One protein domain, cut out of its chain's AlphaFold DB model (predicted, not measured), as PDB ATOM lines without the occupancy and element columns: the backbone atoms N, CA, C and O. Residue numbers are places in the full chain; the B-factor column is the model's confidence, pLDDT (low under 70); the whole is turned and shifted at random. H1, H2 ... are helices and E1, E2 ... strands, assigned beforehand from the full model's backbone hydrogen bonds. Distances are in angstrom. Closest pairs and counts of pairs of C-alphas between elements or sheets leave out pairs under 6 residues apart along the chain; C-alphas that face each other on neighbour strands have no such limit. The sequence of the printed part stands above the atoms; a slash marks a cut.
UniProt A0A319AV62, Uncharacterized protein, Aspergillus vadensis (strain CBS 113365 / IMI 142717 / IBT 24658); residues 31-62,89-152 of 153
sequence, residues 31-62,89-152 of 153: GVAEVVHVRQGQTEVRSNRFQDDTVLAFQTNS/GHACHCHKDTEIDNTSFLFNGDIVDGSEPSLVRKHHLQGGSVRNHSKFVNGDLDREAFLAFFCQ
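What this domain is: This is residues 31 to 62 and 89 to 152 of the 153 residues of an uncharacterized protein of Aspergillus vadensis (strain CBS 113365 / IMI 142717 / IBT 24658) (UniProt A0A319AV62). A twisted sheet of five strands makes the larger part; E4 and E6 run side by side to one end of it, and beyond them the chain folds back twice, at residues 101 to 104 and 131 to 134, into a small pair of strands, E5 and E7. The one helix, H1, lies beyond this pair, on the side away from the large sheet, with few C-alphas near E7. The printed part has 96 residues with seven named strands and one named helix, in the order E1 E2 E3 E4 E5 E6 E7 H1. The large sheet runs E3 E2 E1 E6 E4 and is mixed, E5 and E7 are parallel, and the class is mostly strand. The whole is compact, with a radius of gyration of the C-alphas of 13.6 A and spans of 40 by 29 by 20 A.

Where its parts are: Find C-alpha 31 at (-1.510, -73.307, 88.695), where E1, residues 31 to 39, begins its 26.3 A. E2, residues 42 to 51, spans 29.9 A and E3, residues 54 to 61, spans 21.6 A. Then look for E6, residues 120 to 126, 17.6 A, and E4, residues 92 to 96, 13.0 A. The short strands are E5, residues 105 to 107, 6.6 A, and E7, residues 135 to 137, 7.0 A. H1, residues 143 to 150, runs 10.5 A and ends at C-alpha 150, (-11.619, -55.889, 87.085).

How they stand to each other: Start at E1, E2 and E3, a meander, each strand the antiparallel neighbour of the one before; E1 and E2 form a hairpin, and so do E2 and E3. Look for N 35 and O 46, 2.8 A apart, between E1 and E2, and N 56 and O 49, 2.8 A, between E3 and E2. On the other side of E1, E6 is antiparallel at 169 degrees, with N 34 and O 124 at 2.8 A. E4, an edge strand like E3, is parallel to E6 at 6 degrees, with N 94 and O 123 at 2.9 A. Farther on, residues 99 to 100 pair with 129 to 130, parallel. E5 and E7 are parallel at 12 degrees, with N 136 and O 105 at 2.8 A. The closest C-alphas of E7 and H1 are those of Lys 135 and Phe 150, 7.1 A apart. H1 is not on the large sheet; in it every O i to N i+4 pair is within hydrogen-bond range.

The domain as a whole: The two C-alphas farthest apart are those of Gln 40 and Asn 102, 41.1 A. Residues 63 to 88 are not printed, and C-alphas 62 and 89 are 20.5 A apart across the cut. The link from E5 to E6, residues 108 to 119, is long. The model's confidence is under 70 in 31 residues, among them 37 to 45, 55 to 62 and 113 to 121.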
ATOM      1  N   GLY A  31      -2.413 -73.837  89.701       76.12
ATOM      2  CA  GLY A  31      -1.510 -73.307  88.695       76.12
ATOM      3  C   GLY A  31      -0.401 -72.467  89.316       76.12
ATOM      4  O   GLY A  31      -0.468 -72.055  90.479       76.12
ATOM      5  N   VAL A  32       0.636 -72.210  88.528       78.88
ATOM      6  CA  VAL A  32       1.745 -71.319  88.861       78.88
ATOM      7  C   VAL A  32       1.777 -70.189  87.839       78.88
ATOM      8  O   VAL A  32       1.763 -70.440  86.637       78.88
ATOM      9  N   ALA A  33       1.812 -68.951  88.325       79.38
ATOM     10  CA  ALA A  33       2.038 -67.755  87.527       79.38
ATOM     11  C   ALA A  33       3.415 -67.189  87.874       79.38
ATOM     12  O   ALA A  33       3.668 -66.861  89.035       79.38
ATOM     13  N   GLU A  34       4.296 -67.073  86.889       75.88
ATOM     14  CA  GLU A  34       5.660 -66.574  87.049       75.88
ATOM     15  C   GLU A  34       5.873 -65.296  86.244       75.88
ATOM     16  O   GLU A  34       5.480 -65.208  85.083       75.88
ATOM     17  N   VAL A  35       6.544 -64.323  86.856       75.31
ATOM     18  CA  VAL A  35       6.912 -63.047  86.241       75.31
ATOM     19  C   VAL A  35       8.417 -62.844  86.360       75.31
ATOM     20  O   VAL A  35       8.972 -62.894  87.461       75.31
ATOM     21  N   VAL A  36       9.078 -62.579  85.232       71.69
ATOM     22  CA  VAL A  36      10.527 -62.353  85.159       71.69
ATOM     23  C   VAL A  36      10.826 -60.902  84.794       71.69
ATOM     24  O   VAL A  36      10.624 -60.478  83.655       71.69
ATOM     25  N   HIS A  37      11.384 -60.160  85.746       67.00
ATOM     26  CA  HIS A  37      11.850 -58.788  85.564       67.00
ATOM     27  C   HIS A  37      13.359 -58.759  85.325       67.00
ATOM     28  O   HIS A  37      14.111 -59.393  86.064       67.00
ATOM     29  N   VAL A  38      13.826 -57.974  84.349       62.81
ATOM     30  CA  VAL A  38      15.268 -57.762  84.132       62.81
ATOM     31  C   VAL A  38      15.618 -56.281  84.234       62.81
ATOM     32  O   VAL A  38      15.431 -55.525  83.285       62.81
ATOM     33  N   ARG A  39      16.175 -55.849  85.371       62.25
ATOM     34  CA  ARG A  39      16.572 -54.450  85.614       62.25
ATOM     35  C   ARG A  39      18.084 -54.330  85.744       62.25
ATOM     36  O   ARG A  39      18.675 -54.975  86.596       62.25
ATOM     37  N   GLN A  40      18.710 -53.490  84.913       64.38
ATOM     38  CA  GLN A  40      20.144 -53.152  85.008       64.38
ATOM     39  C   GLN A  40      21.081 -54.382  85.107       64.38
ATOM     40  O   GLN A  40      22.102 -54.347  85.786       64.38
ATOM     41  N   GLY A  41      20.725 -55.485  84.437       61.88
ATOM     42  CA  GLY A  41      21.492 -56.739  84.457       61.88
ATOM     43  C   GLY A  41      21.159 -57.698  85.607       61.88
ATOM     44  O   GLY A  41      21.690 -58.803  85.628       61.88
ATOM     45  N   GLN A  42      20.264 -57.324  86.526       59.91
ATOM     46  CA  GLN A  42      19.723 -58.211  87.557       59.91
ATOM     47  C   GLN A  42      18.387 -58.810  87.109       59.91
ATOM     48  O   GLN A  42      17.526 -58.099  86.586       59.91
ATOM     49  N   THR A  43      18.221 -60.116  87.332       65.50
ATOM     50  CA  THR A  43      16.984 -60.852  87.049       65.50
ATOM     51  C   THR A  43      16.247 -61.123  88.354       65.50
ATOM     52  O   THR A  43      16.793 -61.763  89.250       65.50
ATOM     53  N   GLU A  44      15.003 -60.670  88.447       66.88
ATOM     54  CA  GLU A  44      14.092 -60.975  89.549       66.88
ATOM     55  C   GLU A  44      12.963 -61.867  89.028       66.88
ATOM     56  O   GLU A  44      12.277 -61.512  88.068       66.88
ATOM     57  N   VAL A  45      12.767 -63.021  89.669       69.69
ATOM     58  CA  VAL A  45      11.660 -63.937  89.376       69.69
ATOM     59  C   VAL A  45      10.677 -63.902  90.540       69.69
ATOM     60  O   VAL A  45      11.070 -64.080  91.698       69.69
ATOM     61  N   ARG A  46       9.401 -63.666  90.232       71.38
ATOM     62  CA  ARG A  46       8.289 -63.718  91.188       71.38
ATOM     63  C   ARG A  46       7.309 -64.792  90.748       71.38
ATOM     64  O   ARG A  46       6.873 -64.752  89.602       71.38
ATOM     65  N   SER A  47       6.931 -65.690  91.653       68.38
ATOM     66  CA  SER A  47       6.010 -66.785  91.335       68.38
ATOM     67  C   SER A  47       4.859 -66.823  92.340       68.38
ATOM     68  O   SER A  47       5.075 -66.777  93.547       68.38
ATOM     69  N   ASN A  48       3.627 -66.929  91.852       75.62
ATOM     70  CA  ASN A  48       2.423 -67.071  92.670       75.62
ATOM     71  C   ASN A  48       1.723 -68.378  92.317       75.62
ATOM     72  O   ASN A  48       1.714 -68.785  91.155       75.62
ATOM     73  N   ARG A  49       1.115 -69.030  93.308       77.56
ATOM     74  CA  ARG A  49       0.215 -70.158  93.053       77.56
ATOM     75  C   ARG A  49      -1.214 -69.656  93.019       77.56
ATOM     76  O   ARG A  49      -1.577 -68.815  93.839       77.56
ATOM     77  N   PHE A  50      -2.009 -70.167  92.095       78.44
ATOM     78  CA  PHE A  50      -3.399 -69.755  91.953       78.44
ATOM     79  C   PHE A  50      -4.315 -70.951  91.704       78.44
ATOM     80  O   PHE A  50      -3.912 -71.953  91.115       78.44
ATOM     81  N   GLN A  51      -5.556 -70.822  92.153       79.44
ATOM     82  CA  GLN A  51      -6.664 -71.703  91.810       79.44
ATOM     83  C   GLN A  51      -7.963 -70.923  91.999       79.44
ATOM     84  O   GLN A  51      -8.239 -70.491  93.119       79.44
ATOM     85  N   ASP A  52      -8.761 -70.785  90.940       73.81
ATOM     86  CA  ASP A  52     -10.059 -70.102  90.969       73.81
ATOM     87  C   ASP A  52      -9.954 -68.708  91.638       73.81
ATOM     88  O   ASP A  52      -9.327 -67.812  91.073       73.81
ATOM     89  N   ASP A  53     -10.485 -68.536  92.855       67.81
ATOM     90  CA  ASP A  53     -10.491 -67.263  93.603       67.81
ATOM     91  C   ASP A  53      -9.357 -67.155  94.643       67.81
ATOM     92  O   ASP A  53      -9.272 -66.192  95.409       67.81
ATOM     93  N   THR A  54      -8.490 -68.166  94.719       70.06
ATOM     94  CA  THR A  54      -7.400 -68.241  95.695       70.06
ATOM     95  C   THR A  54      -6.071 -67.939  95.024       70.06
ATOM     96  O   THR A  54      -5.626 -68.674  94.144       70.06
ATOM     97  N   VAL A  55      -5.389 -66.891  95.491       64.12
ATOM     98  CA  VAL A  55      -4.002 -66.589  95.115       64.12
ATOM     99  C   VAL A  55      -3.129 -66.675  96.358       64.12
ATOM    100  O   VAL A  55      -3.350 -65.966  97.340       64.12
ATOM    101  N   LEU A  56      -2.120 -67.542  96.314       68.50
ATOM    102  CA  LEU A  56      -1.117 -67.683  97.362       68.50
ATOM    103  C   LEU A  56       0.204 -67.106  96.860       68.50
ATOM    104  O   LEU A  56       0.831 -67.650  95.942       68.50
ATOM    105  N   ALA A  57       0.630 -66.009  97.484       60.56
ATOM    106  CA  ALA A  57       1.933 -65.425  97.219       60.56
ATOM    107  C   ALA A  57       3.040 -66.399  97.645       60.56
ATOM    108  O   ALA A  57       3.039 -66.893  98.775       60.56
ATOM    109  N   PHE A  58       3.979 -66.687  96.744       56.34
ATOM    110  CA  PHE A  58       5.137 -67.529  97.035       56.34
ATOM    111  C   PHE A  58       6.446 -66.808  96.675       56.34
ATOM    112  O   PHE A  58       6.454 -65.782  96.000       56.34
ATOM    113  N   GLN A  59       7.549 -67.310  97.234       51.28
ATOM    114  CA  GLN A  59       8.876 -66.692  97.295       51.28
ATOM    115  C   GLN A  59       9.335 -65.958  96.023       51.28
ATOM    116  O   GLN A  59       9.282 -66.480  94.912       51.28
ATOM    117  N   THR A  60       9.933 -64.786  96.236       45.34
ATOM    118  CA  THR A  60      10.835 -64.119  95.295       45.34
ATOM    119  C   THR A  60      12.227 -64.740  95.419       45.34
ATOM    120  O   THR A  60      12.914 -64.508  96.414       45.34
ATOM    121  N   ASN A  61      12.670 -65.528  94.441       46.66
ATOM    122  CA  ASN A  61      14.047 -66.027  94.439       46.66
ATOM    123  C   ASN A  61      14.926 -65.089  93.607       46.66
ATOM    124  O   ASN A  61      14.910 -65.121  92.379       46.66
ATOM    125  N   SER A  62      15.729 -64.263  94.283       40.75
ATOM    126  CA  SER A  62      16.643 -63.294  93.655       40.75
ATOM    127  C   SER A  62      17.880 -63.918  92.993       40.75
ATOM    128  O   SER A  62      18.751 -63.184  92.546       40.75
ATOM    129  N   GLY A  89      14.172 -56.306  74.614       52.34
ATOM    130  CA  GLY A  89      12.761 -55.998  74.920       52.34
ATOM    131  C   GLY A  89      11.695 -56.947  74.363       52.34
ATOM    132  O   GLY A  89      10.661 -56.483  73.901       52.34
ATOM    133  N   HIS A  90      11.906 -58.264  74.392       57.22
ATOM    134  CA  HIS A  90      10.833 -59.205  74.048       57.22
ATOM    135  C   HIS A  90      10.025 -59.550  75.301       57.22
ATOM    136  O   HIS A  90      10.531 -60.287  76.148       57.22
ATOM    137  N   ALA A  91       8.807 -59.010  75.409       66.75
ATOM    138  CA  ALA A  91       7.779 -59.508  76.317       66.75
ATOM    139  C   ALA A  91       7.195 -60.807  75.739       66.75
ATOM    140  O   ALA A  91       6.944 -60.914  74.535       66.75
ATOM    141  N   CYS A  92       7.046 -61.820  76.585       74.00
ATOM    142  CA  CYS A  92       6.550 -63.137  76.209       74.00
ATOM    143  C   CYS A  92       5.496 -63.566  77.221       74.00
ATOM    144  O   CYS A  92       5.816 -63.712  78.400       74.00
ATOM    145  N   HIS A  93       4.273 -63.814  76.759       79.94
ATOM    146  CA  HIS A  93       3.185 -64.284  77.612       79.94
ATOM    147  C   HIS A  93       2.794 -65.672  77.147       79.94
ATOM    148  O   HIS A  93       2.270 -65.839  76.046       79.94
ATOM    149  N   CYS A  94       3.092 -66.676  77.958       81.19
ATOM    150  CA  CYS A  94       2.798 -68.065  77.648       81.19
ATOM    151  C   CYS A  94       1.850 -68.629  78.692       81.19
ATOM    152  O   CYS A  94       2.046 -68.388  79.883       81.19
ATOM    153  N   HIS A  95       0.887 -69.432  78.253       81.94
ATOM    154  CA  HIS A  95       0.161 -70.321  79.144       81.94
ATOM    155  C   HIS A  95       0.198 -71.765  78.643       81.94
ATOM    156  O   HIS A  95       0.168 -72.022  77.436       81.94
ATOM    157  N   LYS A  96       0.265 -72.708  79.582       83.38
ATOM    158  CA  LYS A  96       0.321 -74.146  79.309       83.38
ATOM    159  C   LYS A  96      -0.465 -74.919  80.361       83.38
ATOM    160  O   LYS A  96      -0.355 -74.623  81.546       83.38
ATOM    161  N   ASP A  97      -1.218 -75.930  79.932       83.44
ATOM    162  CA  ASP A  97      -1.986 -76.827  80.810       83.44
ATOM    163  C   ASP A  97      -2.953 -76.089  81.767       83.44
ATOM    164  O   ASP A  97      -3.343 -76.628  82.798       83.44
ATOM    165  N   THR A  98      -3.330 -74.844  81.450       83.38
ATOM    166  CA  THR A  98      -4.306 -74.061  82.217       83.38
ATOM    167  C   THR A  98      -5.696 -74.293  81.647       83.38
ATOM    168  O   THR A  98      -5.950 -74.013  80.475       83.38
ATOM    169  N   GLU A  99      -6.608 -74.777  82.481       86.25
ATOM    170  CA  GLU A  99      -7.994 -75.013  82.098       86.25
ATOM    171  C   GLU A  99      -8.820 -73.736  82.251       86.25
ATOM    172  O   GLU A  99      -8.862 -73.140  83.325       86.25
ATOM    173  N   ILE A 100      -9.516 -73.322  81.196       84.75
ATOM    174  CA  ILE A 100     -10.350 -72.115  81.208       84.75
ATOM    175  C   ILE A 100     -11.763 -72.537  80.829       84.75
ATOM    176  O   ILE A 100     -11.963 -73.137  79.770       84.75
ATOM    177  N   ASP A 101     -12.739 -72.267  81.697       87.38
ATOM    178  CA  ASP A 101     -14.135 -72.522  81.345       87.38
ATOM    179  C   ASP A 101     -14.693 -71.437  80.413       87.38
ATOM    180  O   ASP A 101     -14.143 -70.349  80.259       87.38
ATOM    181  N   ASN A 102     -15.822 -71.732  79.774       89.12
ATOM    182  CA  ASN A 102     -16.463 -70.816  78.831       89.12
ATOM    183  C   ASN A 102     -17.154 -69.610  79.494       89.12
ATOM    184  O   ASN A 102     -17.721 -68.781  78.784       89.12
ATOM    185  N   THR A 103     -17.156 -69.532  80.825       88.00
ATOM    186  CA  THR A 103     -17.734 -68.411  81.579       88.00
ATOM    187  C   THR A 103     -16.684 -67.382  81.977       88.00
ATOM    188  O   THR A 103     -17.037 -66.267  82.357       88.00
ATOM    189  N   SER A 104     -15.407 -67.749  81.878       88.06
ATOM    190  CA  SER A 104     -14.275 -66.991  82.394       88.06
ATOM    191  C   SER A 104     -13.452 -66.354  81.278       88.06
ATOM    192  O   SER A 104     -13.510 -66.754  80.115       88.06
ATOM    193  N   PHE A 105     -12.657 -65.349  81.642       82.50
ATOM    194  CA  PHE A 105     -11.853 -64.574  80.701       82.50
ATOM    195  C   PHE A 105     -10.376 -64.620  81.083       82.50
ATOM    196  O   PHE A 105     -10.009 -64.259  82.200       82.50
ATOM    197  N   LEU A 106      -9.527 -65.003  80.129       82.62
ATOM    198  CA  LEU A 106      -8.074 -64.888  80.216       82.62
ATOM    199  C   LEU A 106      -7.588 -63.861  79.190       82.62
ATOM    200  O   LEU A 106      -7.851 -64.006  77.998       82.62
ATOM    201  N   PHE A 107      -6.830 -62.864  79.641       81.81
ATOM    202  CA  PHE A 107      -6.034 -62.006  78.768       81.81
ATOM    203  C   PHE A 107      -4.558 -62.404  78.859       81.81
ATOM    204  O   PHE A 107      -4.005 -62.464  79.954       81.81
ATOM    205  N   ASN A 108      -3.920 -62.684  77.723       78.69
ATOM    206  CA  ASN A 108      -2.525 -63.125  77.655       78.69
ATOM    207  C   ASN A 108      -1.668 -62.084  76.920       78.69
ATOM    208  O   ASN A 108      -1.468 -62.170  75.704       78.69
ATOM    209  N   GLY A 109      -1.215 -61.080  77.664       73.75
ATOM    210  CA  GLY A 109      -0.512 -59.910  77.148       73.75
ATOM    211  C   GLY A 109      -0.517 -58.762  78.151       73.75
ATOM    212  O   GLY A 109      -1.240 -58.811  79.147       73.75
ATOM    213  N   ASP A 110       0.232 -57.711  77.840       78.06
ATOM    214  CA  ASP A 110       0.212 -56.462  78.600       78.06
ATOM    215  C   ASP A 110      -0.970 -55.574  78.188       78.06
ATOM    216  O   ASP A 110      -1.278 -55.433  77.001       78.06
ATOM    217  N   ILE A 111      -1.609 -54.937  79.169       75.94
ATOM    218  CA  ILE A 111      -2.584 -53.859  78.972       75.94
ATOM    219  C   ILE A 111      -2.046 -52.625  79.700       75.94
ATOM    220  O   ILE A 111      -2.406 -52.334  80.843       75.94
ATOM    221  N   VAL A 112      -1.121 -51.939  79.035       73.31
ATOM    222  CA  VAL A 112      -0.492 -50.707  79.518       73.31
ATOM    223  C   VAL A 112      -0.621 -49.622  78.450       73.31
ATOM    224  O   VAL A 112      -0.272 -49.847  77.290       73.31
ATOM    225  N   ASP A 113      -1.133 -48.450  78.818       61.94
ATOM    226  CA  ASP A 113      -1.238 -47.295  77.935       61.94
ATOM    227  C   ASP A 113       0.027 -46.427  78.060       61.94
ATOM    228  O   ASP A 113       0.299 -45.780  79.072       61.94
ATOM    229  N   GLY A 114       0.853 -46.442  77.014       55.97
ATOM    230  CA  GLY A 114       1.785 -45.351  76.716       55.97
ATOM    231  C   GLY A 114       3.039 -45.155  77.584       55.97
ATOM    232  O   GLY A 114       3.801 -44.235  77.289       55.97
ATOM    233  N   SER A 115       3.337 -45.975  78.595       49.84
ATOM    234  CA  SER A 115       4.651 -45.940  79.263       49.84
ATOM    235  C   SER A 115       5.571 -47.029  78.720       49.84
ATOM    236  O   SER A 115       5.098 -48.142  78.508       49.84
ATOM    237  N   GLU A 116       6.854 -46.693  78.515       54.75
ATOM    238  CA  GLU A 116       7.966 -47.609  78.192       54.75
ATOM    239  C   GLU A 116       7.656 -49.048  78.626       54.75
ATOM    240  O   GLU A 116       7.363 -49.235  79.816       54.75
ATOM    241  N   PRO A 117       7.684 -50.035  77.702       53.53
ATOM    242  CA  PRO A 117       7.347 -51.411  78.031       53.53
ATOM    243  C   PRO A 117       8.107 -51.785  79.289       53.53
ATOM    244  O   PRO A 117       9.318 -51.549  79.405       53.53
ATOM    245  N   SER A 118       7.363 -52.270  80.277       53.25
ATOM    246  CA  SER A 118       7.961 -52.646  81.536       53.25
ATOM    247  C   SER A 118       9.109 -53.618  81.225       53.25
ATOM    248  O   SER A 118       9.053 -54.435  80.306       53.25
ATOM    249  N   LEU A 119      10.208 -53.520  81.971       60.94
ATOM    250  CA  LEU A 119      11.347 -54.432  81.822       60.94
ATOM    251  C   LEU A 119      10.993 -55.893  82.188       60.94
ATOM    252  O   LEU A 119      11.900 -56.725  82.325       60.94
ATOM    253  N   VAL A 120       9.712 -56.208  82.409       59.50
ATOM    254  CA  VAL A 120       9.209 -57.572  82.468       59.50
ATOM    255  C   VAL A 120       9.345 -58.191  81.092       59.50
ATOM    256  O   VAL A 120       8.782 -57.745  80.101       59.50
ATOM    257  N   ARG A 121      10.159 -59.238  81.026       67.31
ATOM    258  CA  ARG A 121      10.454 -59.902  79.758       67.31
ATOM    259  C   ARG A 121       9.592 -61.140  79.559       67.31
ATOM    260  O   ARG A 121       9.488 -61.603  78.430       67.31
ATOM    261  N   LYS A 122       9.011 -61.724  80.621       75.50
ATOM    262  CA  LYS A 122       8.267 -62.996  80.531       75.50
ATOM    263  C   LYS A 122       7.196 -63.139  81.613       75.50
ATOM    264  O   LYS A 122       7.516 -63.009  82.794       75.50
ATOM    265  N   HIS A 123       5.987 -63.502  81.193       82.38
ATOM    266  CA  HIS A 123       4.903 -64.001  82.035       82.38
ATOM    267  C   HIS A 123       4.575 -65.436  81.623       82.38
ATOM    268  O   HIS A 123       4.181 -65.689  80.482       82.38
ATOM    269  N   HIS A 124       4.755 -66.388  82.530       82.38
ATOM    270  CA  HIS A 124       4.455 -67.794  82.275       82.38
ATOM    271  C   HIS A 124       3.365 -68.280  83.222       82.38
ATOM    272  O   HIS A 124       3.505 -68.198  84.439       82.38
ATOM    273  N   LEU A 125       2.306 -68.828  82.642       82.88
ATOM    274  CA  LEU A 125       1.217 -69.480  83.345       82.88
ATOM    275  C   LEU A 125       1.301 -70.987  83.096       82.88
ATOM    276  O   LEU A 125       1.343 -71.427  81.948       82.88
ATOM    277  N   GLN A 126       1.340 -71.789  84.154       84.44
ATOM    278  CA  GLN A 126       1.397 -73.242  84.031       84.44
ATOM    279  C   GLN A 126       0.401 -73.919  84.967       84.44
ATOM    280  O   GLN A 126       0.456 -73.723  86.179       84.44
ATOM    281  N   GLY A 127      -0.450 -74.783  84.416       84.44
ATOM    282  CA  GLY A 127      -1.432 -75.536  85.190       84.44
ATOM    283  C   GLY A 127      -2.587 -74.672  85.697       84.44
ATOM    284  O   GLY A 127      -2.734 -73.502  85.328       84.44
ATOM    285  N   GLY A 128      -3.377 -75.254  86.598       84.75
ATOM    286  CA  GLY A 128      -4.476 -74.580  87.283       84.75
ATOM    287  C   GLY A 128      -5.740 -74.416  86.451       84.75
ATOM    288  O   GLY A 128      -5.820 -74.850  85.300       84.75
ATOM    289  N   SER A 129      -6.736 -73.773  87.057       84.81
ATOM    290  CA  SER A 129      -8.007 -73.463  86.416       84.81
ATOM    291  C   SER A 129      -8.409 -72.001  86.594       84.81
ATOM    292  O   SER A 129      -8.219 -71.420  87.664       84.81
ATOM    293  N   VAL A 130      -8.986 -71.422  85.539       85.06
ATOM    294  CA  VAL A 130      -9.700 -70.142  85.554       85.06
ATOM    295  C   VAL A 130     -11.168 -70.449  85.272       85.06
ATOM    296  O   VAL A 130     -11.538 -70.810  84.151       85.06
ATOM    297  N   ARG A 131     -11.990 -70.398  86.320       87.00
ATOM    298  CA  ARG A 131     -13.389 -70.842  86.298       87.00
ATOM    299  C   ARG A 131     -14.299 -69.877  87.049       87.00
ATOM    300  O   ARG A 131     -13.810 -68.980  87.722       87.00
ATOM    301  N   ASN A 132     -15.609 -70.110  86.990       86.50
ATOM    302  CA  ASN A 132     -16.629 -69.417  87.792       86.50
ATOM    303  C   ASN A 132     -16.785 -67.916  87.483       86.50
ATOM    304  O   ASN A 132     -16.962 -67.110  88.392       86.50
ATOM    305  N   HIS A 133     -16.811 -67.542  86.202       86.94
ATOM    306  CA  HIS A 133     -16.868 -66.138  85.761       86.94
ATOM    307  C   HIS A 133     -15.646 -65.301  86.174       86.94
ATOM    308  O   HIS A 133     -15.716 -64.069  86.223       86.94
ATOM    309  N   SER A 134     -14.519 -65.957  86.455       85.81
ATOM    310  CA  SER A 134     -13.298 -65.272  86.856       85.81
ATOM    311  C   SER A 134     -12.626 -64.572  85.681       85.81
ATOM    312  O   SER A 134     -12.724 -64.966  84.516       85.81
ATOM    313  N   LYS A 135     -11.923 -63.493  86.011       86.06
ATOM    314  CA  LYS A 135     -11.102 -62.712  85.091       86.06
ATOM    315  C   LYS A 135      -9.640 -62.931  85.472       86.06
ATOM    316  O   LYS A 135      -9.295 -62.819  86.645       86.06
ATOM    317  N   PHE A 136      -8.782 -63.226  84.504       86.38
ATOM    318  CA  PHE A 136      -7.347 -63.412  84.715       86.38
ATOM    319  C   PHE A 136      -6.554 -62.650  83.658       86.38
ATOM    320  O   PHE A 136      -6.919 -62.644  82.483       86.38
ATOM    321  N   VAL A 137      -5.444 -62.039  84.068       86.25
ATOM    322  CA  VAL A 137      -4.499 -61.389  83.158       86.25
ATOM    323  C   VAL A 137      -3.107 -61.971  83.380       86.25
ATOM    324  O   VAL A 137      -2.570 -61.911  84.482       86.25
ATOM    325  N   ASN A 138      -2.536 -62.543  82.321       85.75
ATOM    326  CA  ASN A 138      -1.158 -63.016  82.253       85.75
ATOM    327  C   ASN A 138      -0.278 -61.961  81.566       85.75
ATOM    328  O   ASN A 138       0.135 -62.123  80.418       85.75
ATOM    329  N   GLY A 139      -0.040 -60.856  82.260       81.88
ATOM    330  CA  GLY A 139       0.711 -59.716  81.747       81.88
ATOM    331  C   GLY A 139       0.646 -58.533  82.697       81.88
ATOM    332  O   GLY A 139       0.023 -58.613  83.762       81.88
ATOM    333  N   ASP A 140       1.301 -57.448  82.320       79.81
ATOM    334  CA  ASP A 140       1.267 -56.202  83.061       79.81
ATOM    335  C   ASP A 140      -0.051 -55.460  82.846       79.81
ATOM    336  O   ASP A 140      -0.655 -55.470  81.772       79.81
ATOM    337  N   LEU A 141      -0.492 -54.785  83.903       81.62
ATOM    338  CA  LEU A 141      -1.683 -53.955  83.916       81.62
ATOM    339  C   LEU A 141      -1.322 -52.605  84.500       81.62
ATOM    340  O   LEU A 141      -0.831 -52.527  85.631       81.62
ATOM    341  N   ASP A 142      -1.609 -51.540  83.762       83.19
ATOM    342  CA  ASP A 142      -1.629 -50.227  84.383       83.19
ATOM    343  C   ASP A 142      -2.884 -50.054  85.253       83.19
ATOM    344  O   ASP A 142      -3.789 -50.895  85.323       83.19
ATOM    345  N   ARG A 143      -2.929 -48.933  85.970       84.44
ATOM    346  CA  ARG A 143      -4.035 -48.623  86.872       84.44
ATOM    347  C   ARG A 143      -5.373 -48.503  86.137       84.44
ATOM    348  O   ARG A 143      -6.392 -48.914  86.688       84.44
ATOM    349  N   GLU A 144      -5.396 -47.886  84.963       85.00
ATOM    350  CA  GLU A 144      -6.630 -47.633  84.218       85.00
ATOM    351  C   GLU A 144      -7.175 -48.935  83.631       85.00
ATOM    352  O   GLU A 144      -8.355 -49.242  83.814       85.00
ATOM    353  N   ALA A 145      -6.299 -49.751  83.048       83.12
ATOM    354  CA  ALA A 145      -6.582 -51.094  82.575       83.12
ATOM    355  C   ALA A 145      -7.080 -52.004  83.702       83.12
ATOM    356  O   ALA A 145      -8.083 -52.696  83.528       83.12
ATOM    357  N   PHE A 146      -6.450 -51.966  84.882       86.81
ATOM    358  CA  PHE A 146      -6.927 -52.711  86.049       86.81
ATOM    359  C   PHE A 146      -8.367 -52.325  86.411       86.81
ATOM    360  O   PHE A 146      -9.225 -53.195  86.569       86.81
ATOM    361  N   LEU A 147      -8.650 -51.022  86.512       87.44
ATOM    362  CA  LEU A 147      -9.984 -50.530  86.854       87.44
ATOM    363  C   LEU A 147     -11.017 -50.906  85.784       87.44
ATOM    364  O   LEU A 147     -12.120 -51.332  86.125       87.44
ATOM    365  N   ALA A 148     -10.668 -50.782  84.505       83.25
ATOM    366  CA  ALA A 148     -11.546 -51.145  83.400       83.25
ATOM    367  C   ALA A 148     -11.837 -52.652  83.371       83.25
ATOM    368  O   ALA A 148     -12.984 -53.060  83.206       83.25
ATOM    369  N   PHE A 149     -10.813 -53.482  83.567       81.25
ATOM    370  CA  PHE A 149     -10.937 -54.927  83.424       81.25
ATOM    371  C   PHE A 149     -11.598 -55.581  84.642       81.25
ATOM    372  O   PHE A 149     -12.509 -56.397  84.485       81.25
ATOM    373  N   PHE A 150     -11.186 -55.213  85.858       84.81
ATOM    374  CA  PHE A 150     -11.619 -55.889  87.085       84.81
ATOM    375  C   PHE A 150     -12.727 -55.167  87.853       84.81
ATOM    376  O   PHE A 150     -13.460 -55.824  88.588       84.81
ATOM    377  N   CYS A 151     -12.872 -53.845  87.712       83.81
ATOM    378  CA  CYS A 151     -13.792 -53.068  88.554       83.81
ATOM    379  C   CYS A 151     -15.084 -52.630  87.853       83.81
ATOM    380  O   CYS A 151     -15.990 -52.146  88.528       83.81
ATOM    381  N   GLN A 152     -15.194 -52.798  86.533       73.00
ATOM    382  CA  GLN A 152     -16.443 -52.563  85.806       73.00
ATOM    383  C   GLN A 152     -17.273 -53.860  85.746       73.00
ATOM    384  O   GLN A 152     -16.740 -54.927  85.415       73.00
TER     385      GLN A 152